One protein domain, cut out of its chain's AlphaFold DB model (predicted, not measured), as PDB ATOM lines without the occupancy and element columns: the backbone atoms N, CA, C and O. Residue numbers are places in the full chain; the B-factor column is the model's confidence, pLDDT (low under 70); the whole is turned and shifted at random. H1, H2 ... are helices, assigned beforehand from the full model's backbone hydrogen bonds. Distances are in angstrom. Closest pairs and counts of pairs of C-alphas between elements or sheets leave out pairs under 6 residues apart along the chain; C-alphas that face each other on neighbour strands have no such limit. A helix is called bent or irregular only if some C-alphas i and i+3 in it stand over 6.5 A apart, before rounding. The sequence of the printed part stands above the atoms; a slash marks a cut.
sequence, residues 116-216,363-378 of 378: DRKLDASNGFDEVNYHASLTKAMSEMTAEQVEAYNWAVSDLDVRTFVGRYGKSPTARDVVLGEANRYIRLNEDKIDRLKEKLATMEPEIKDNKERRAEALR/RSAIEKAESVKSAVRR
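What this domain is: This is residues 116 to 216 and 363 to 378 of the 378 residues of an uncharacterized protein of Burkholderia aenigmatica (UniProt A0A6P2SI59). A long helix, H4, sticks out like a shaft from a small head of three short helices, H1, H2 and H3, gathered at its beginning, and H5 runs back along its first arm, side by side with it. H4 is bent into arms H4a and H4b, and residues 191 to 216 stick out free; this stretch makes much of the length. The printed part has 117 residues with five named helices, in the order H1, H2, H3, H4, H5, and no named strand; the class is all helix. The whole is extended, with a radius of gyration of the C-alphas of 21.8 A, and spans 74 by 28 by 16 A.

How they stand to each other: The longest helix is H4, residues 171 to 216, by its hydrogen bonds assigned as one helix but bent, with C-alphas 199 and 202 6.9 A apart. Its arms are H4a, residues 171 to 199, and H4b, residues 202 to 216, and their lines stand at a steep tilt of 49 degrees. H5, residues 363 to 377, touches H4a, the closest C-alphas being those of Ala 179 and Ala 369, 5.2 A apart; the two run opposite ways at a shallow tilt of 19 degrees. H4a touches H2, residues 143 to 153, with its residues 171 to 179 alone; the closest C-alphas are those of Ala 152 and Val 175, 5.3 A apart, and the two run the same way at a steep tilt of 62 degrees. H5 touches H2 with its residues 372 to 376 alone; the closest C-alphas are those of Ala 148 and Val 372, 5.3 A apart, and the two run opposite ways at a steep tilt of 57 degrees. With one of these three touching pairs at a shallow tilt, the packing is mostly crossed, but only just. H3, residues 158 to 165, is close to H4a but not clearly touching, and about perpendicular to it at 83 degrees; the closest C-alphas are those of Tyr 165 and Val 174, 6.8 A apart. H1, residues 127 to 138, touches no helix but is near H2; their closest C-alphas are those of Met 138 and Val 146, 6.3 A apart, at a shallow tilt of 32 degrees, opposite ways. H4b touches no helix, and H1 and H5 are apart. In H1, H2, H3, H4a and H4b every O i to N i+4 pair is within hydrogen-bond range; in H5 it is 10 of 11.

Where its parts are: H4a is 42.2 A long, from C-alpha 171 at (70.742, -116.313, 107.373) to C-alpha 199 at (66.380, -78.601, 125.808). H4b is 20.8 A long and ends at C-alpha 216, at (61.276, -54.286, 114.838). H5 is 21.5 A long, from C-alpha 363 at (65.052, -92.096, 110.377) to C-alpha 377. H1 is 15.7 A long and begins at C-alpha 127, at (85.919, -120.511, 108.645). H2 measures 15.4 A and H3 10.4 A.

The domain as a whole: The two C-alphas farthest apart are those of Asn 123 and Arg 216, at 74.8 A. Without the free stretch, the body has 91 residues, spanning 39 by 26 by 16 A. Residues 217 to 362 are not printed, and the C-alphas of Arg 216 and Arg 363 are 38.3 A apart across this cut. Of the links that are printed whole, H1 to H2, H2 to H3 and H3 to H4 are tight. The printed part ends at residue 378, the chain's last residue. The mean pLDDT of the printed part is 87.6, and residues 123 to 125 are under 70.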
ATOM      1  N   ASP A 116      66.683-119.780 105.012       93.44
ATOM      2  CA  ASP A 116      66.329-120.708 106.087       93.44
ATOM      3  C   ASP A 116      67.357-121.842 106.241       93.44
ATOM      4  O   ASP A 116      67.251-122.684 107.140       93.44
ATOM      5  N   ARG A 117      68.404-121.865 105.402       91.19
ATOM      6  CA  ARG A 117      69.528-122.779 105.604       91.19
ATOM      7  C   ARG A 117      70.347-122.367 106.812       91.19
ATOM      8  O   ARG A 117      70.741-121.214 106.974       91.19
ATOM      9  N   LYS A 118      70.658-123.369 107.630       92.88
ATOM     10  CA  LYS A 118      71.571-123.236 108.759       92.88
ATOM     11  C   LYS A 118      73.001-123.031 108.270       92.88
ATOM     12  O   LYS A 118      73.489-123.790 107.433       92.88
ATOM     13  N   LEU A 119      73.655-122.037 108.848       91.50
ATOM     14  CA  LEU A 119      75.063-121.726 108.672       91.50
ATOM     15  C   LEU A 119      75.851-122.503 109.725       91.50
ATOM     16  O   LEU A 119      75.523-122.450 110.909       91.50
ATOM     17  N   ASP A 120      76.852-123.270 109.308       89.38
ATOM     18  CA  ASP A 120      77.639-124.090 110.225       89.38
ATOM     19  C   ASP A 120      78.735-123.254 110.890       89.38
ATOM     20  O   ASP A 120      79.788-122.994 110.316       89.38
ATOM     21  N   ALA A 121      78.466-122.835 112.125       83.44
ATOM     22  CA  ALA A 121      79.398-122.131 112.997       83.44
ATOM     23  C   ALA A 121      79.780-122.985 114.226       83.44
ATOM     24  O   ALA A 121      80.183-122.466 115.271       83.44
ATOM     25  N   SER A 122      79.601-124.308 114.144       76.12
ATOM     26  CA  SER A 122      79.649-125.203 115.304       76.12
ATOM     27  C   SER A 122      81.057-125.477 115.840       76.12
ATOM     28  O   SER A 122      81.224-125.635 117.057       76.12
ATOM     29  N   ASN A 123      82.065-125.432 114.965       64.75
ATOM     30  CA  ASN A 123      83.461-125.753 115.262       64.75
ATOM     31  C   ASN A 123      84.322-124.504 115.494       64.75
ATOM     32  O   ASN A 123      85.390-124.383 114.909       64.75
ATOM     33  N   GLY A 124      83.829-123.569 116.316       55.69
ATOM     34  CA  GLY A 124      84.566-122.429 116.886       55.69
ATOM     35  C   GLY A 124      85.817-121.995 116.114       55.69
ATOM     36  O   GLY A 124      86.912-122.342 116.540       55.69
ATOM     37  N   PHE A 125      85.626-121.217 115.039       63.50
ATOM     38  CA  PHE A 125      86.640-120.696 114.094       63.50
ATOM     39  C   PHE A 125      86.953-121.537 112.849       63.50
ATOM     40  O   PHE A 125      87.827-121.139 112.085       63.50
ATOM     41  N   ASP A 126      86.233-122.627 112.574       73.25
ATOM     42  CA  ASP A 126      86.340-123.286 111.266       73.25
ATOM     43  C   ASP A 126      85.633-122.467 110.168       73.25
ATOM     44  O   ASP A 126      84.494-122.731 109.768       73.25
ATOM     45  N   GLU A 127      86.327-121.420 109.718       81.00
ATOM     46  CA  GLU A 127      85.919-120.511 108.645       81.00
ATOM     47  C   GLU A 127      85.545-121.281 107.374       81.00
ATOM     48  O   GLU A 127      84.631-120.885 106.657       81.00
ATOM     49  N   VAL A 128      86.191-122.425 107.123       86.50
ATOM     50  CA  VAL A 128      85.962-123.242 105.928       86.50
ATOM     51  C   VAL A 128      84.552-123.829 105.926       86.50
ATOM     52  O   VAL A 128      83.847-123.706 104.923       86.50
ATOM     53  N   ASN A 129      84.105-124.417 107.040       86.00
ATOM     54  CA  ASN A 129      82.752-124.986 107.130       86.00
ATOM     55  C   ASN A 129      81.680-123.897 107.087       86.00
ATOM     56  O   ASN A 129      80.669-124.049 106.392       86.00
ATOM     57  N   TYR A 130      81.927-122.774 107.766       88.50
ATOM     58  CA  TYR A 130      81.042-121.618 107.701       88.50
ATOM     59  C   TYR A 130      80.908-121.122 106.259       88.50
ATOM     60  O   TYR A 130      79.793-121.068 105.742       88.50
ATOM     61  N   HIS A 131      82.019-120.869 105.564       89.25
ATOM     62  CA  HIS A 131      82.001-120.420 104.174       89.25
ATOM     63  C   HIS A 131      81.354-121.436 103.237       89.25
ATOM     64  O   HIS A 131      80.541-121.040 102.410       89.25
ATOM     65  N   ALA A 132      81.625-122.735 103.383       91.00
ATOM     66  CA  ALA A 132      80.990-123.763 102.560       91.00
ATOM     67  C   ALA A 132      79.464-123.803 102.762       91.00
ATOM     68  O   ALA A 132      78.701-123.853 101.790       91.00
ATOM     69  N   SER A 133      79.004-123.740 104.016       92.06
ATOM     70  CA  SER A 133      77.573-123.686 104.337       92.06
ATOM     71  C   SER A 133      76.920-122.391 103.838       92.06
ATOM     72  O   SER A 133      75.815-122.435 103.295       92.06
ATOM     73  N   LEU A 134      77.637-121.265 103.921       93.12
ATOM     74  CA  LEU A 134      77.199-119.968 103.426       93.12
ATOM     75  C   LEU A 134      77.125-119.931 101.901       93.12
ATOM     76  O   LEU A 134      76.121-119.481 101.369       93.12
ATOM     77  N   THR A 135      78.128-120.439 101.182       93.50
ATOM     78  CA  THR A 135      78.106-120.535  99.714       93.50
ATOM     79  C   THR A 135      76.900-121.340  99.248       93.50
ATOM     80  O   THR A 135      76.212-120.943  98.308       93.50
ATOM     81  N   LYS A 136      76.592-122.442  99.941       91.75
ATOM     82  CA  LYS A 136      75.400-123.238  99.653       91.75
ATOM     83  C   LYS A 136      74.114-122.459  99.930       91.75
ATOM     84  O   LYS A 136      73.223-122.461  99.089       91.75
ATOM     85  N   ALA A 137      74.030-121.772 101.068       93.75
ATOM     86  CA  ALA A 137      72.896-120.913 101.402       93.75
ATOM     87  C   ALA A 137      72.696-119.801 100.362       93.75
ATOM     88  O   ALA A 137      71.615-119.692  99.798       93.75
ATOM     89  N   MET A 138      73.748-119.053 100.029       93.00
ATOM     90  CA  MET A 138      73.721-117.967  99.046       93.00
ATOM     91  C   MET A 138      73.324-118.437  97.646       93.00
ATOM     92  O   MET A 138      72.632-117.707  96.947       93.00
ATOM     93  N   SER A 139      73.703-119.654  97.238       91.38
ATOM     94  CA  SER A 139      73.291-120.208  95.937       91.38
ATOM     95  C   SER A 139      71.781-120.456  95.816       91.38
ATOM     96  O   SER A 139      71.273-120.618  94.710       91.38
ATOM     97  N   GLU A 140      71.075-120.474  96.948       89.88
ATOM     98  CA  GLU A 140      69.627-120.673  97.054       89.88
ATOM     99  C   GLU A 140      68.900-119.419  97.571       89.88
ATOM    100  O   GLU A 140      67.698-119.461  97.828       89.88
ATOM    101  N   MET A 141      69.618-118.308  97.753       90.06
ATOM    102  CA  MET A 141      69.044-117.007  98.088       90.06
ATOM    103  C   MET A 141      68.747-116.212  96.815       90.06
ATOM    104  O   MET A 141      69.458-116.315  95.815       90.06
ATOM    105  N   THR A 142      67.728-115.356  96.867       87.44
ATOM    106  CA  THR A 142      67.551-114.312  95.851       87.44
ATOM    107  C   THR A 142      68.645-113.247  95.982       87.44
ATOM    108  O   THR A 142      69.274-113.106  97.032       87.44
ATOM    109  N   ALA A 143      68.865-112.448  94.935       86.44
ATOM    110  CA  ALA A 143      69.834-111.348  94.986       86.44
ATOM    111  C   ALA A 143      69.547-110.366  96.141       86.44
ATOM    112  O   ALA A 143      70.466-109.941  96.837       86.44
ATOM    113  N   GLU A 144      68.269-110.075  96.390       85.56
ATOM    114  CA  GLU A 144      67.810-109.197  97.475       85.56
ATOM    115  C   GLU A 144      68.120-109.792  98.857       85.56
ATOM    116  O   GLU A 144      68.527-109.081  99.773       85.56
ATOM    117  N   GLN A 145      67.975-111.110  99.006       91.38
ATOM    118  CA  GLN A 145      68.314-111.827 100.235       91.38
ATOM    119  C   GLN A 145      69.832-111.870 100.471       91.38
ATOM    120  O   GLN A 145      70.277-111.705 101.608       91.38
ATOM    121  N   VAL A 146      70.636-112.031  99.413       93.81
ATOM    122  CA  VAL A 146      72.104-111.946  99.497       93.81
ATOM    123  C   VAL A 146      72.546-110.538  99.901       93.81
ATOM    124  O   VAL A 146      73.396-110.395 100.777       93.81
ATOM    125  N   GLU A 147      71.961-109.495  99.310       92.19
ATOM    126  CA  GLU A 147      72.249-108.104  99.679       92.19
ATOM    127  C   GLU A 147      71.879-107.823 101.142       92.19
ATOM    128  O   GLU A 147      72.690-107.275 101.890       92.19
ATOM    129  N   ALA A 148      70.696-108.266 101.574       92.44
ATOM    130  CA  ALA A 148      70.242-108.177 102.957       92.44
ATOM    131  C   ALA A 148      71.201-108.878 103.935       92.44
ATOM    132  O   ALA A 148      71.529-108.324 104.987       92.44
ATOM    133  N   TYR A 149      71.683-110.073 103.579       95.56
ATOM    134  CA  TYR A 149      72.669-110.802 104.372       95.56
ATOM    135  C   TYR A 149      74.005-110.065 104.448       95.56
ATOM    136  O   TYR A 149      74.518-109.847 105.543       95.56
ATOM    137  N   ASN A 150      74.543-109.628 103.307       95.12
ATOM    138  CA  ASN A 150      75.809-108.898 103.242       95.12
ATOM    139  C   ASN A 150      75.755-107.586 104.031       95.12
ATOM    140  O   ASN A 150      76.727-107.235 104.695       95.12
ATOM    141  N   TRP A 151      74.616-106.887 104.002       95.38
ATOM    142  CA  TRP A 151      74.381-105.720 104.848       95.38
ATOM    143  C   TRP A 151      74.429-106.077 106.337       95.38
ATOM    144  O   TRP A 151      75.056-105.363 107.111       95.38
ATOM    145  N   ALA A 152      73.800-107.181 106.744       94.50
ATOM    146  CA  ALA A 152      73.769-107.588 108.147       94.50
ATOM    147  C   ALA A 152      75.164-107.958 108.677       94.50
ATOM    148  O   ALA A 152      75.495-107.656 109.821       94.50
ATOM    149  N   VAL A 153      76.002-108.594 107.856       94.06
ATOM    150  CA  VAL A 153      77.325-109.072 108.290       94.06
ATOM    151  C   VAL A 153      78.482-108.123 107.975       94.06
ATOM    152  O   VAL A 153      79.614-108.464 108.303       94.06
ATOM    153  N   SER A 154      78.241-106.947 107.378       92.81
ATOM    154  CA  SER A 154      79.318-106.050 106.912       92.81
ATOM    155  C   SER A 154      80.306-105.658 108.012       92.81
ATOM    156  O   SER A 154      81.498-105.517 107.751       92.81
ATOM    157  N   ASP A 155      79.799-105.530 109.240       89.38
ATOM    158  CA  ASP A 155      80.554-105.069 110.407       89.38
ATOM    159  C   ASP A 155      80.773-106.197 111.435       89.38
ATOM    160  O   ASP A 155      81.129-105.940 112.588       89.38
ATOM    161  N   LEU A 156      80.511-107.454 111.054       87.75
ATOM    162  CA  LEU A 156      80.651-108.616 111.929       87.75
ATOM    163  C   LEU A 156      81.859-109.449 111.528       87.75
ATOM    164  O   LEU A 156      81.869-110.106 110.490       87.75
ATOM    165  N   ASP A 157      82.848-109.506 112.412       87.25
ATOM    166  CA  ASP A 157      83.841-110.569 112.342       87.25
ATOM    167  C   ASP A 157      83.215-111.926 112.739       87.25
ATOM    168  O   ASP A 157      82.197-112.001 113.441       87.25
ATOM    169  N   VAL A 158      83.850-113.021 112.315       81.31
ATOM    170  CA  VAL A 158      83.363-114.390 112.554       81.31
ATOM    171  C   VAL A 158      83.228-114.699 114.052       81.31
ATOM    172  O   VAL A 158      82.282-115.372 114.461       81.31
ATOM    173  N   ARG A 159      84.119-114.181 114.910       83.38
ATOM    174  CA  ARG A 159      84.060-114.402 116.366       83.38
ATOM    175  C   ARG A 159      82.803-113.773 116.961       83.38
ATOM    176  O   ARG A 159      82.089-114.420 117.728       83.38
ATOM    177  N   THR A 160      82.543-112.522 116.602       88.12
ATOM    178  CA  THR A 160      81.384-111.743 117.037       88.12
ATOM    179  C   THR A 160      80.095-112.366 116.509       88.12
ATOM    180  O   THR A 160      79.120-112.479 117.257       88.12
ATOM    181  N   PHE A 161      80.105-112.847 115.263       88.44
ATOM    182  CA  PHE A 161      78.994-113.577 114.661       88.44
ATOM    183  C   PHE A 161      78.618-114.824 115.478       88.44
ATOM    184  O   PHE A 161      77.474-114.938 115.925       88.44
ATOM    185  N   VAL A 162      79.578-115.722 115.748       86.75
ATOM    186  CA  VAL A 162      79.323-116.952 116.526       86.75
ATOM    187  C   VAL A 162      78.867-116.624 117.947       86.75
ATOM    188  O   VAL A 162      77.950-117.260 118.468       86.75
ATOM    189  N   GLY A 163      79.474-115.616 118.578       88.31
ATOM    190  CA  GLY A 163      79.101-115.188 119.925       88.31
ATOM    191  C   GLY A 163      77.665-114.666 120.019       88.31
ATOM    192  O   GLY A 163      76.986-114.930 121.011       88.31
ATOM    193  N   ARG A 164      77.184-113.949 118.994       90.81
ATOM    194  CA  ARG A 164      75.846-113.339 118.994       90.81
ATOM    195  C   ARG A 164      74.743-114.300 118.555       90.81
ATOM    196  O   ARG A 164      73.667-114.284 119.147       90.81
ATOM    197  N   TYR A 165      74.995-115.107 117.529       90.69
ATOM    198  CA  TYR A 165      73.972-115.925 116.867       90.69
ATOM    199  C   TYR A 165      74.059-117.419 117.195       90.69
ATOM    200  O   TYR A 165      73.170-118.195 116.842       90.69
ATOM    201  N   GLY A 166      75.104-117.835 117.908       88.06
ATOM    202  CA  GLY A 166      75.336-119.224 118.265       88.06
ATOM    203  C   GLY A 166      75.928-120.043 117.120       88.06
ATOM    204  O   GLY A 166      76.520-119.530 116.174       88.06
ATOM    205  N   LYS A 167      75.799-121.366 117.241       85.88
ATOM    206  CA  LYS A 167      76.533-122.341 116.416       85.88
ATOM    207  C   LYS A 167      75.872-122.693 115.087       85.88
ATOM    208  O   LYS A 167      76.522-123.294 114.240       85.88
ATOM    209  N   SER A 168      74.577-122.431 114.937       89.25
ATOM    210  CA  SER A 168      73.839-122.852 113.744       89.25
ATOM    211  C   SER A 168      72.666-121.925 113.401       89.25
ATOM    212  O   SER A 168      71.526-122.394 113.326       89.25
ATOM    213  N   PRO A 169      72.908-120.607 113.262       93.31
ATOM    214  CA  PRO A 169      71.857-119.677 112.873       93.31
ATOM    215  C   PRO A 169      71.479-119.866 111.406       93.31
ATOM    216  O   PRO A 169      72.288-120.320 110.596       93.31
ATOM    217  N   THR A 170      70.261-119.488 111.044       95.00
ATOM    218  CA  THR A 170      69.910-119.281 109.636       95.00
ATOM    219  C   THR A 170      70.332-117.882 109.189       95.00
ATOM    220  O   THR A 170      70.491-116.976 110.013       95.00
ATOM    221  N   ALA A 171      70.496-117.661 107.885       93.25
ATOM    222  CA  ALA A 171      70.742-116.313 107.373       93.25
ATOM    223  C   ALA A 171      69.588-115.352 107.715       93.25
ATOM    224  O   ALA A 171      69.826-114.179 108.005       93.25
ATOM    225  N   ARG A 172      68.348-115.860 107.779       94.50
ATOM    226  CA  ARG A 172      67.189-115.111 108.274       94.50
ATOM    227  C   ARG A 172      67.367-114.655 109.718       94.50
ATOM    228  O   ARG A 172      67.109-113.486 110.003       94.50
ATOM    229  N   ASP A 173      67.828-115.528 110.609       95.25
ATOM    230  CA  ASP A 173      68.053-115.170 112.017       95.25
ATOM    231  C   ASP A 173      69.083-114.046 112.154       95.25
ATOM    232  O   ASP A 173      68.880-113.099 112.919       95.25
ATOM    233  N   VAL A 174      70.163-114.125 111.371       95.06
ATOM    234  CA  VAL A 174      71.223-113.108 111.339       95.06
ATOM    235  C   VAL A 174      70.657-111.769 110.881       95.06
ATOM    236  O   VAL A 174      70.765-110.781 111.609       95.06
ATOM    237  N   VAL A 175      70.001-111.735 109.716       95.00
ATOM    238  CA  VAL A 175      69.475-110.489 109.144       95.00
ATOM    239  C   VAL A 175      68.420-109.860 110.045       95.00
ATOM    240  O   VAL A 175      68.492-108.666 110.333       95.00
ATOM    241  N   LEU A 176      67.452-110.643 110.531       94.38
ATOM    242  CA  LEU A 176      66.415-110.124 111.423       94.38
ATOM    243  C   LEU A 176      67.010-109.634 112.747       94.38
ATOM    244  O   LEU A 176      66.575-108.604 113.268       94.38
ATOM    245  N   GLY A 177      68.002-110.342 113.290       94.88
ATOM    246  CA  GLY A 177      68.691-109.940 114.511       94.88
ATOM    247  C   GLY A 177      69.453-108.625 114.349       94.88
ATOM    248  O   GLY A 177      69.279-107.719 115.165       94.88
ATOM    249  N   GLU A 178      70.252-108.493 113.286       95.44
ATOM    250  CA  GLU A 178      71.018-107.272 113.005       95.44
ATOM    251  C   GLU A 178      70.103-106.089 112.685       95.44
ATOM    252  O   GLU A 178      70.280-105.012 113.251       95.44
ATOM    253  N   ALA A 179      69.058-106.293 111.876       92.69
ATOM    254  CA  ALA A 179      68.083-105.251 111.576       92.69
ATOM    255  C   ALA A 179      67.367-104.749 112.836       92.69
ATOM    256  O   ALA A 179      67.286-103.543 113.058       92.69
ATOM    257  N   ASN A 180      66.914-105.650 113.712       93.62
ATOM    258  CA  ASN A 180      66.290-105.254 114.976       93.62
ATOM    259  C   ASN A 180      67.271-104.519 115.900       93.62
ATOM    260  O   ASN A 180      66.875-103.563 116.568       93.62
ATOM    261  N   ARG A 181      68.548-104.926 115.944       93.75
ATOM    262  CA  ARG A 181      69.575-104.209 116.714       93.75
ATOM    263  C   ARG A 181      69.798-102.805 116.158       93.75
ATOM    264  O   ARG A 181      69.867-101.850 116.925       93.75
ATOM    265  N   TYR A 182      69.906-102.687 114.839       92.44
ATOM    266  CA  TYR A 182      70.137-101.424 114.150       92.44
ATOM    267  C   TYR A 182      68.971-100.446 114.336       92.44
ATOM    268  O   TYR A 182      69.204 -99.264 114.583       92.44
ATOM    269  N   ILE A 183      67.731-100.944 114.291       89.19
ATOM    270  CA  ILE A 183      66.527-100.159 114.593       89.19
ATOM    271  C   ILE A 183      66.591 -99.633 116.027       89.19
ATOM    272  O   ILE A 183      66.571 -98.421 116.206       89.19
ATOM    273  N   ARG A 184      66.798-100.503 117.027       93.81
ATOM    274  CA  ARG A 184      66.882-100.084 118.441       93.81
ATOM    275  C   ARG A 184      67.961 -99.029 118.684       93.81
ATOM    276  O   ARG A 184      67.714 -98.033 119.349       93.81
ATOM    277  N   LEU A 185      69.150 -99.209 118.101       93.25
ATOM    278  CA  LEU A 185      70.244 -98.237 118.230       93.25
ATOM    279  C   LEU A 185      69.876 -96.858 117.662       93.25
ATOM    280  O   LEU A 185      70.274 -95.835 118.226       93.25
ATOM    281  N   ASN A 186      69.144 -96.818 116.546       89.44
ATOM    282  CA  ASN A 186      68.704 -95.565 115.938       89.44
ATOM    283  C   ASN A 186      67.478 -94.972 116.645       89.44
ATOM    284  O   ASN A 186      67.400 -93.751 116.738       89.44
ATOM    285  N   GLU A 187      66.581 -95.787 117.202       91.31
ATOM    286  CA  GLU A 187      65.499 -95.333 118.086       91.31
ATOM    287  C   GLU A 187      66.076 -94.638 119.330       91.31
ATOM    288  O   GLU A 187      65.770 -93.471 119.570       91.31
ATOM    289  N   ASP A 188      67.040 -95.264 120.014       92.31
ATOM    290  CA  ASP A 188      67.745 -94.661 121.156       92.31
ATOM    291  C   ASP A 188      68.480 -93.362 120.774       92.31
ATOM    292  O   ASP A 188      68.682 -92.459 121.592       92.31
ATOM    293  N   LYS A 189      68.973 -93.262 119.532       90.62
ATOM    294  CA  LYS A 189      69.611 -92.042 119.018       90.62
ATOM    295  C   LYS A 189      68.575 -90.950 118.755       90.62
ATOM    296  O   LYS A 189      68.815 -89.801 119.116       90.62
ATOM    297  N   ILE A 190      67.440 -91.302 118.155       86.31
ATOM    298  CA  ILE A 190      66.317 -90.395 117.902       86.31
ATOM    299  C   ILE A 190      65.793 -89.827 119.217       86.31
ATOM    300  O   ILE A 190      65.593 -88.619 119.301       86.31
ATOM    301  N   ASP A 191      65.613 -90.656 120.240       91.62
ATOM    302  CA  ASP A 191      65.080 -90.201 121.523       91.62
ATOM    303  C   ASP A 191      66.046 -89.243 122.230       91.62
ATOM    304  O   ASP A 191      65.635 -88.166 122.661       91.62
ATOM    305  N   ARG A 192      67.354 -89.534 122.208       92.31
ATOM    306  CA  ARG A 192      68.385 -88.600 122.698       92.31
ATOM    307  C   ARG A 192      68.434 -87.290 121.909       92.31
ATOM    308  O   ARG A 192      68.654 -86.230 122.489       92.31
ATOM    309  N   LEU A 193      68.252 -87.335 120.586       88.19
ATOM    310  CA  LEU A 193      68.211 -86.128 119.752       88.19
ATOM    311  C   LEU A 193      66.951 -85.300 120.014       88.19
ATOM    312  O   LEU A 193      67.035 -84.076 120.065       88.19
ATOM    313  N   LYS A 194      65.798 -85.944 120.225       88.06
ATOM    314  CA  LYS A 194      64.557 -85.266 120.617       88.06
ATOM    315  C   LYS A 194      64.696 -84.585 121.973       88.06
ATOM    316  O   LYS A 194      64.268 -83.444 122.104       88.06
ATOM    317  N   GLU A 195      65.309 -85.250 122.949       92.44
ATOM    318  CA  GLU A 195      65.579 -84.660 124.263       92.44
ATOM    319  C   GLU A 195      66.483 -83.426 124.135       92.44
ATOM    320  O   GLU A 195      66.135 -82.357 124.631       92.44
ATOM    321  N   LYS A 196      67.580 -83.523 123.371       88.50
ATOM    322  CA  LYS A 196      68.446 -82.367 123.084       88.50
ATOM    323  C   LYS A 196      67.689 -81.224 122.412       88.50
ATOM    324  O   LYS A 196      67.801 -80.082 122.847       88.50
ATOM    325  N   LEU A 197      66.878 -81.518 121.397       83.88
ATOM    326  CA  LEU A 197      66.066 -80.503 120.724       83.88
ATOM    327  C   LEU A 197      65.069 -79.840 121.680       83.88
ATOM    328  O   LEU A 197      64.931 -78.624 121.634       83.88
ATOM    329  N   ALA A 198      64.441 -80.599 122.582       86.88
ATOM    330  CA  ALA A 198      63.551 -80.048 123.603       86.88
ATOM    331  C   ALA A 198      64.303 -79.135 124.591       86.88
ATOM    332  O   ALA A 198      63.788 -78.088 124.974       86.88
ATOM    333  N   THR A 199      65.544 -79.477 124.964       90.62
ATOM    334  CA  THR A 199      66.380 -78.601 125.808       90.62
ATOM    335  C   THR A 199      66.841 -77.330 125.091       90.62
ATOM    336  O   THR A 199      66.988 -76.295 125.733       90.62
ATOM    337  N   MET A 200      67.015 -77.379 123.765       84.31
ATOM    338  CA  MET A 200      67.400 -76.225 122.940       84.31
ATOM    339  C   MET A 200      66.200 -75.374 122.503       84.31
ATOM    340  O   MET A 200      66.369 -74.225 122.106       84.31
ATOM    341  N   GLU A 201      64.978 -75.903 122.570       85.25
ATOM    342  CA  GLU A 201      63.747 -75.197 122.209       85.25
ATOM    343  C   GLU A 201      63.576 -73.826 122.895       85.25
ATOM    344  O   GLU A 201      63.270 -72.864 122.181       85.25
ATOM    345  N   PRO A 202      63.808 -73.661 124.217       87.12
ATOM    346  CA  PRO A 202      63.742 -72.345 124.847       87.12
ATOM    347  C   PRO A 202      64.789 -71.374 124.289       87.12
ATOM    348  O   PRO A 202      64.454 -70.221 124.033       87.12
ATOM    349  N   GLU A 203      66.017 -71.830 124.028       83.12
ATOM    350  CA  GLU A 203      67.071 -70.991 123.441       83.12
ATOM    351  C   GLU A 203      66.727 -70.581 122.006       83.12
ATOM    352  O   GLU A 203      66.913 -69.430 121.617       83.12
ATOM    353  N   ILE A 204      66.173 -71.499 121.210       77.75
ATOM    354  CA  ILE A 204      65.708 -71.215 119.847       77.75
ATOM    355  C   ILE A 204      64.559 -70.204 119.877       77.75
ATOM    356  O   ILE A 204      64.515 -69.299 119.040       77.75
ATOM    357  N   LYS A 205      63.621 -70.352 120.817       83.88
ATOM    358  CA  LYS A 205      62.497 -69.430 120.986       83.88
ATOM    359  C   LYS A 205      62.984 -68.038 121.387       83.88
ATOM    360  O   LYS A 205      62.619 -67.073 120.722       83.88
ATOM    361  N   ASP A 206      63.860 -67.951 122.382       83.19
ATOM    362  CA  ASP A 206      64.469 -66.698 122.831       83.19
ATOM    363  C   ASP A 206      65.280 -66.024 121.709       83.19
ATOM    364  O   ASP A 206      65.111 -64.839 121.428       83.19
ATOM    365  N   ASN A 207      66.073 -66.791 120.956       75.50
ATOM    366  CA  ASN A 207      66.799 -66.292 119.787       75.50
ATOM    367  C   ASN A 207      65.861 -65.751 118.693       75.50
ATOM    368  O   ASN A 207      66.146 -64.718 118.080       75.50
ATOM    369  N   LYS A 208      64.726 -66.419 118.439       78.00
ATOM    370  CA  LYS A 208      63.705 -65.940 117.491       78.00
ATOM    371  C   LYS A 208      63.046 -64.651 117.970       78.00
ATOM    372  O   LYS A 208      62.843 -63.751 117.156       78.00
ATOM    373  N   GLU A 209      62.733 -64.553 119.258       86.25
ATOM    374  CA  GLU A 209      62.159 -63.352 119.867       86.25
ATOM    375  C   GLU A 209      63.149 -62.180 119.803       86.25
ATOM    376  O   GLU A 209      62.796 -61.121 119.277       86.25
ATOM    377  N   ARG A 210      64.420 -62.398 120.174       76.62
ATOM    378  CA  ARG A 210      65.503 -61.408 120.033       76.62
ATOM    379  C   ARG A 210      65.682 -60.943 118.588       76.62
ATOM    380  O   ARG A 210      65.816 -59.745 118.332       76.62
ATOM    381  N   ARG A 211      65.623 -61.859 117.615       74.94
ATOM    382  CA  ARG A 211      65.705 -61.513 116.185       74.94
ATOM    383  C   ARG A 211      64.490 -60.714 115.711       74.94
ATOM    384  O   ARG A 211      64.651 -59.749 114.964       74.94
ATOM    385  N   ALA A 212      63.284 -61.085 116.139       78.06
ATOM    386  CA  ALA A 212      62.064 -60.350 115.814       78.06
ATOM    387  C   ALA A 212      62.079 -58.932 116.410       78.06
ATOM    388  O   ALA A 212      61.704 -57.973 115.731       78.06
ATOM    389  N   GLU A 213      62.569 -58.779 117.642       84.12
ATOM    390  CA  GLU A 213      62.737 -57.480 118.288       84.12
ATOM    391  C   GLU A 213      63.784 -56.618 117.574       84.12
ATOM    392  O   GLU A 213      63.504 -55.460 117.255       84.12
ATOM    393  N   ALA A 214      64.953 -57.180 117.246       73.75
ATOM    394  CA  ALA A 214      65.990 -56.481 116.488       73.75
ATOM    395  C   ALA A 214      65.465 -55.990 115.128       73.75
ATOM    396  O   ALA A 214      65.674 -54.832 114.762       73.75
ATOM    397  N   LEU A 215      64.700 -56.824 114.413       76.81
ATOM    398  CA  LEU A 215      64.035 -56.432 113.167       76.81
ATOM    399  C   LEU A 215      62.992 -55.324 113.380       76.81
ATOM    400  O   LEU A 215      62.866 -54.432 112.538       76.81
ATOM    401  N   ARG A 216      62.247 -55.340 114.493       81.38
ATOM    402  CA  ARG A 216      61.276 -54.286 114.838       81.38
ATOM    403  C   ARG A 216      61.967 -52.949 115.122       81.38
ATOM    404  O   ARG A 216      61.500 -51.908 114.652       81.38
ATOM    405  N   ARG A 363      66.331 -91.609 110.925       87.75
ATOM    406  CA  ARG A 363      65.052 -92.096 110.377       87.75
ATOM    407  C   ARG A 363      65.243 -92.880 109.082       87.75
ATOM    408  O   ARG A 363      64.753 -94.001 108.977       87.75
ATOM    409  N   SER A 364      66.014 -92.335 108.142       90.62
ATOM    410  CA  SER A 364      66.343 -93.023 106.886       90.62
ATOM    411  C   SER A 364      67.059 -94.360 107.139       90.62
ATOM    412  O   SER A 364      66.810 -95.358 106.460       90.62
ATOM    413  N   ALA A 365      67.896 -94.416 108.178       87.38
ATOM    414  CA  ALA A 365      68.571 -95.633 108.607       87.38
ATOM    415  C   ALA A 365      67.581 -96.724 109.086       87.38
ATOM    416  O   ALA A 365      67.744 -97.897 108.736       87.38
ATOM    417  N   ILE A 366      66.529 -96.351 109.827       88.06
ATOM    418  CA  ILE A 366      65.453 -97.270 110.252       88.06
ATOM    419  C   ILE A 366      64.662 -97.788 109.045       88.06
ATOM    420  O   ILE A 366      64.437 -98.993 108.940       88.06
ATOM    421  N   GLU A 367      64.287 -96.913 108.108       90.56
ATOM    422  CA  GLU A 367      63.563 -97.308 106.887       90.56
ATOM    423  C   GLU A 367      64.351 -98.334 106.063       90.56
ATOM    424  O   GLU A 367      63.796 -99.335 105.603       90.56
ATOM    425  N   LYS A 368      65.672 -98.139 105.940       91.12
ATOM    426  CA  LYS A 368      66.560 -99.105 105.280       91.12
ATOM    427  C   LYS A 368      66.545-100.464 105.988       91.12
ATOM    428  O   LYS A 368      66.429-101.490 105.321       91.12
ATOM    429  N   ALA A 369      66.631-100.488 107.319       85.12
ATOM    430  CA  ALA A 369      66.604-101.734 108.086       85.12
ATOM    431  C   ALA A 369      65.252-102.471 107.983       85.12
ATOM    432  O   ALA A 369      65.224-103.700 107.895       85.12
ATOM    433  N   GLU A 370      64.129-101.747 107.932       89.44
ATOM    434  CA  GLU A 370      62.809-102.345 107.684       89.44
ATOM    435  C   GLU A 370      62.680-102.912 106.262       89.44
ATOM    436  O   GLU A 370      62.159-104.017 106.079       89.44
ATOM    437  N   SER A 371      63.225-102.224 105.255       87.94
ATOM    438  CA  SER A 371      63.302-102.751 103.886       87.94
ATOM    439  C   SER A 371      64.083-104.072 103.839       87.94
ATOM    440  O   SER A 371      63.593-105.068 103.299       87.94
ATOM    441  N   VAL A 372      65.233-104.135 104.514       89.31
ATOM    442  CA  VAL A 372      66.034-105.361 104.649       89.31
ATOM    443  C   VAL A 372      65.237-106.491 105.320       89.31
ATOM    444  O   VAL A 372      65.226-107.615 104.818       89.31
ATOM    445  N   LYS A 373      64.491-106.215 106.400       88.62
ATOM    446  CA  LYS A 373      63.608-107.216 107.037       88.62
ATOM    447  C   LYS A 373      62.556-107.753 106.070       88.62
ATOM    448  O   LYS A 373      62.240-108.943 106.108       88.62
ATOM    449  N   SER A 374      62.001-106.894 105.218       82.06
ATOM    450  CA  SER A 374      60.993-107.290 104.231       82.06
ATOM    451  C   SER A 374      61.551-108.244 103.167       82.06
ATOM    452  O   SER A 374      60.838-109.144 102.730       82.06
ATOM    453  N   ALA A 375      62.823-108.089 102.781       81.62
ATOM    454  CA  ALA A 375      63.473-108.923 101.771       81.62
ATOM    455  C   ALA A 375      63.635-110.385 102.219       81.62
ATOM    456  O   ALA A 375      63.561-111.287 101.398       81.62
ATOM    457  N   VAL A 376      63.815-110.625 103.521       85.62
ATOM    458  CA  VAL A 376      64.080-111.974 104.067       85.62
ATOM    459  C   VAL A 376      62.818-112.663 104.612       85.62
ATOM    460  O   VAL A 376      62.829-113.850 104.948       85.62
ATOM    461  N   ARG A 377      61.715-111.910 104.726       84.50
ATOM    462  CA  ARG A 377      60.374-112.430 105.053       84.50
ATOM    463  C   ARG A 377      59.600-112.908 103.824       84.50
ATOM    464  O   ARG A 377      58.704-113.732 103.990       84.50
ATOM    465  N   ARG A 378      59.893-112.328 102.659       72.75
ATOM    466  CA  ARG A 378      59.421-112.795 101.353       72.75
ATOM    467  C   ARG A 378      60.209-114.036 100.951       72.75
ATOM    468  O   ARG A 378      59.557-114.942 100.391       72.75
TER     469      ARG A 378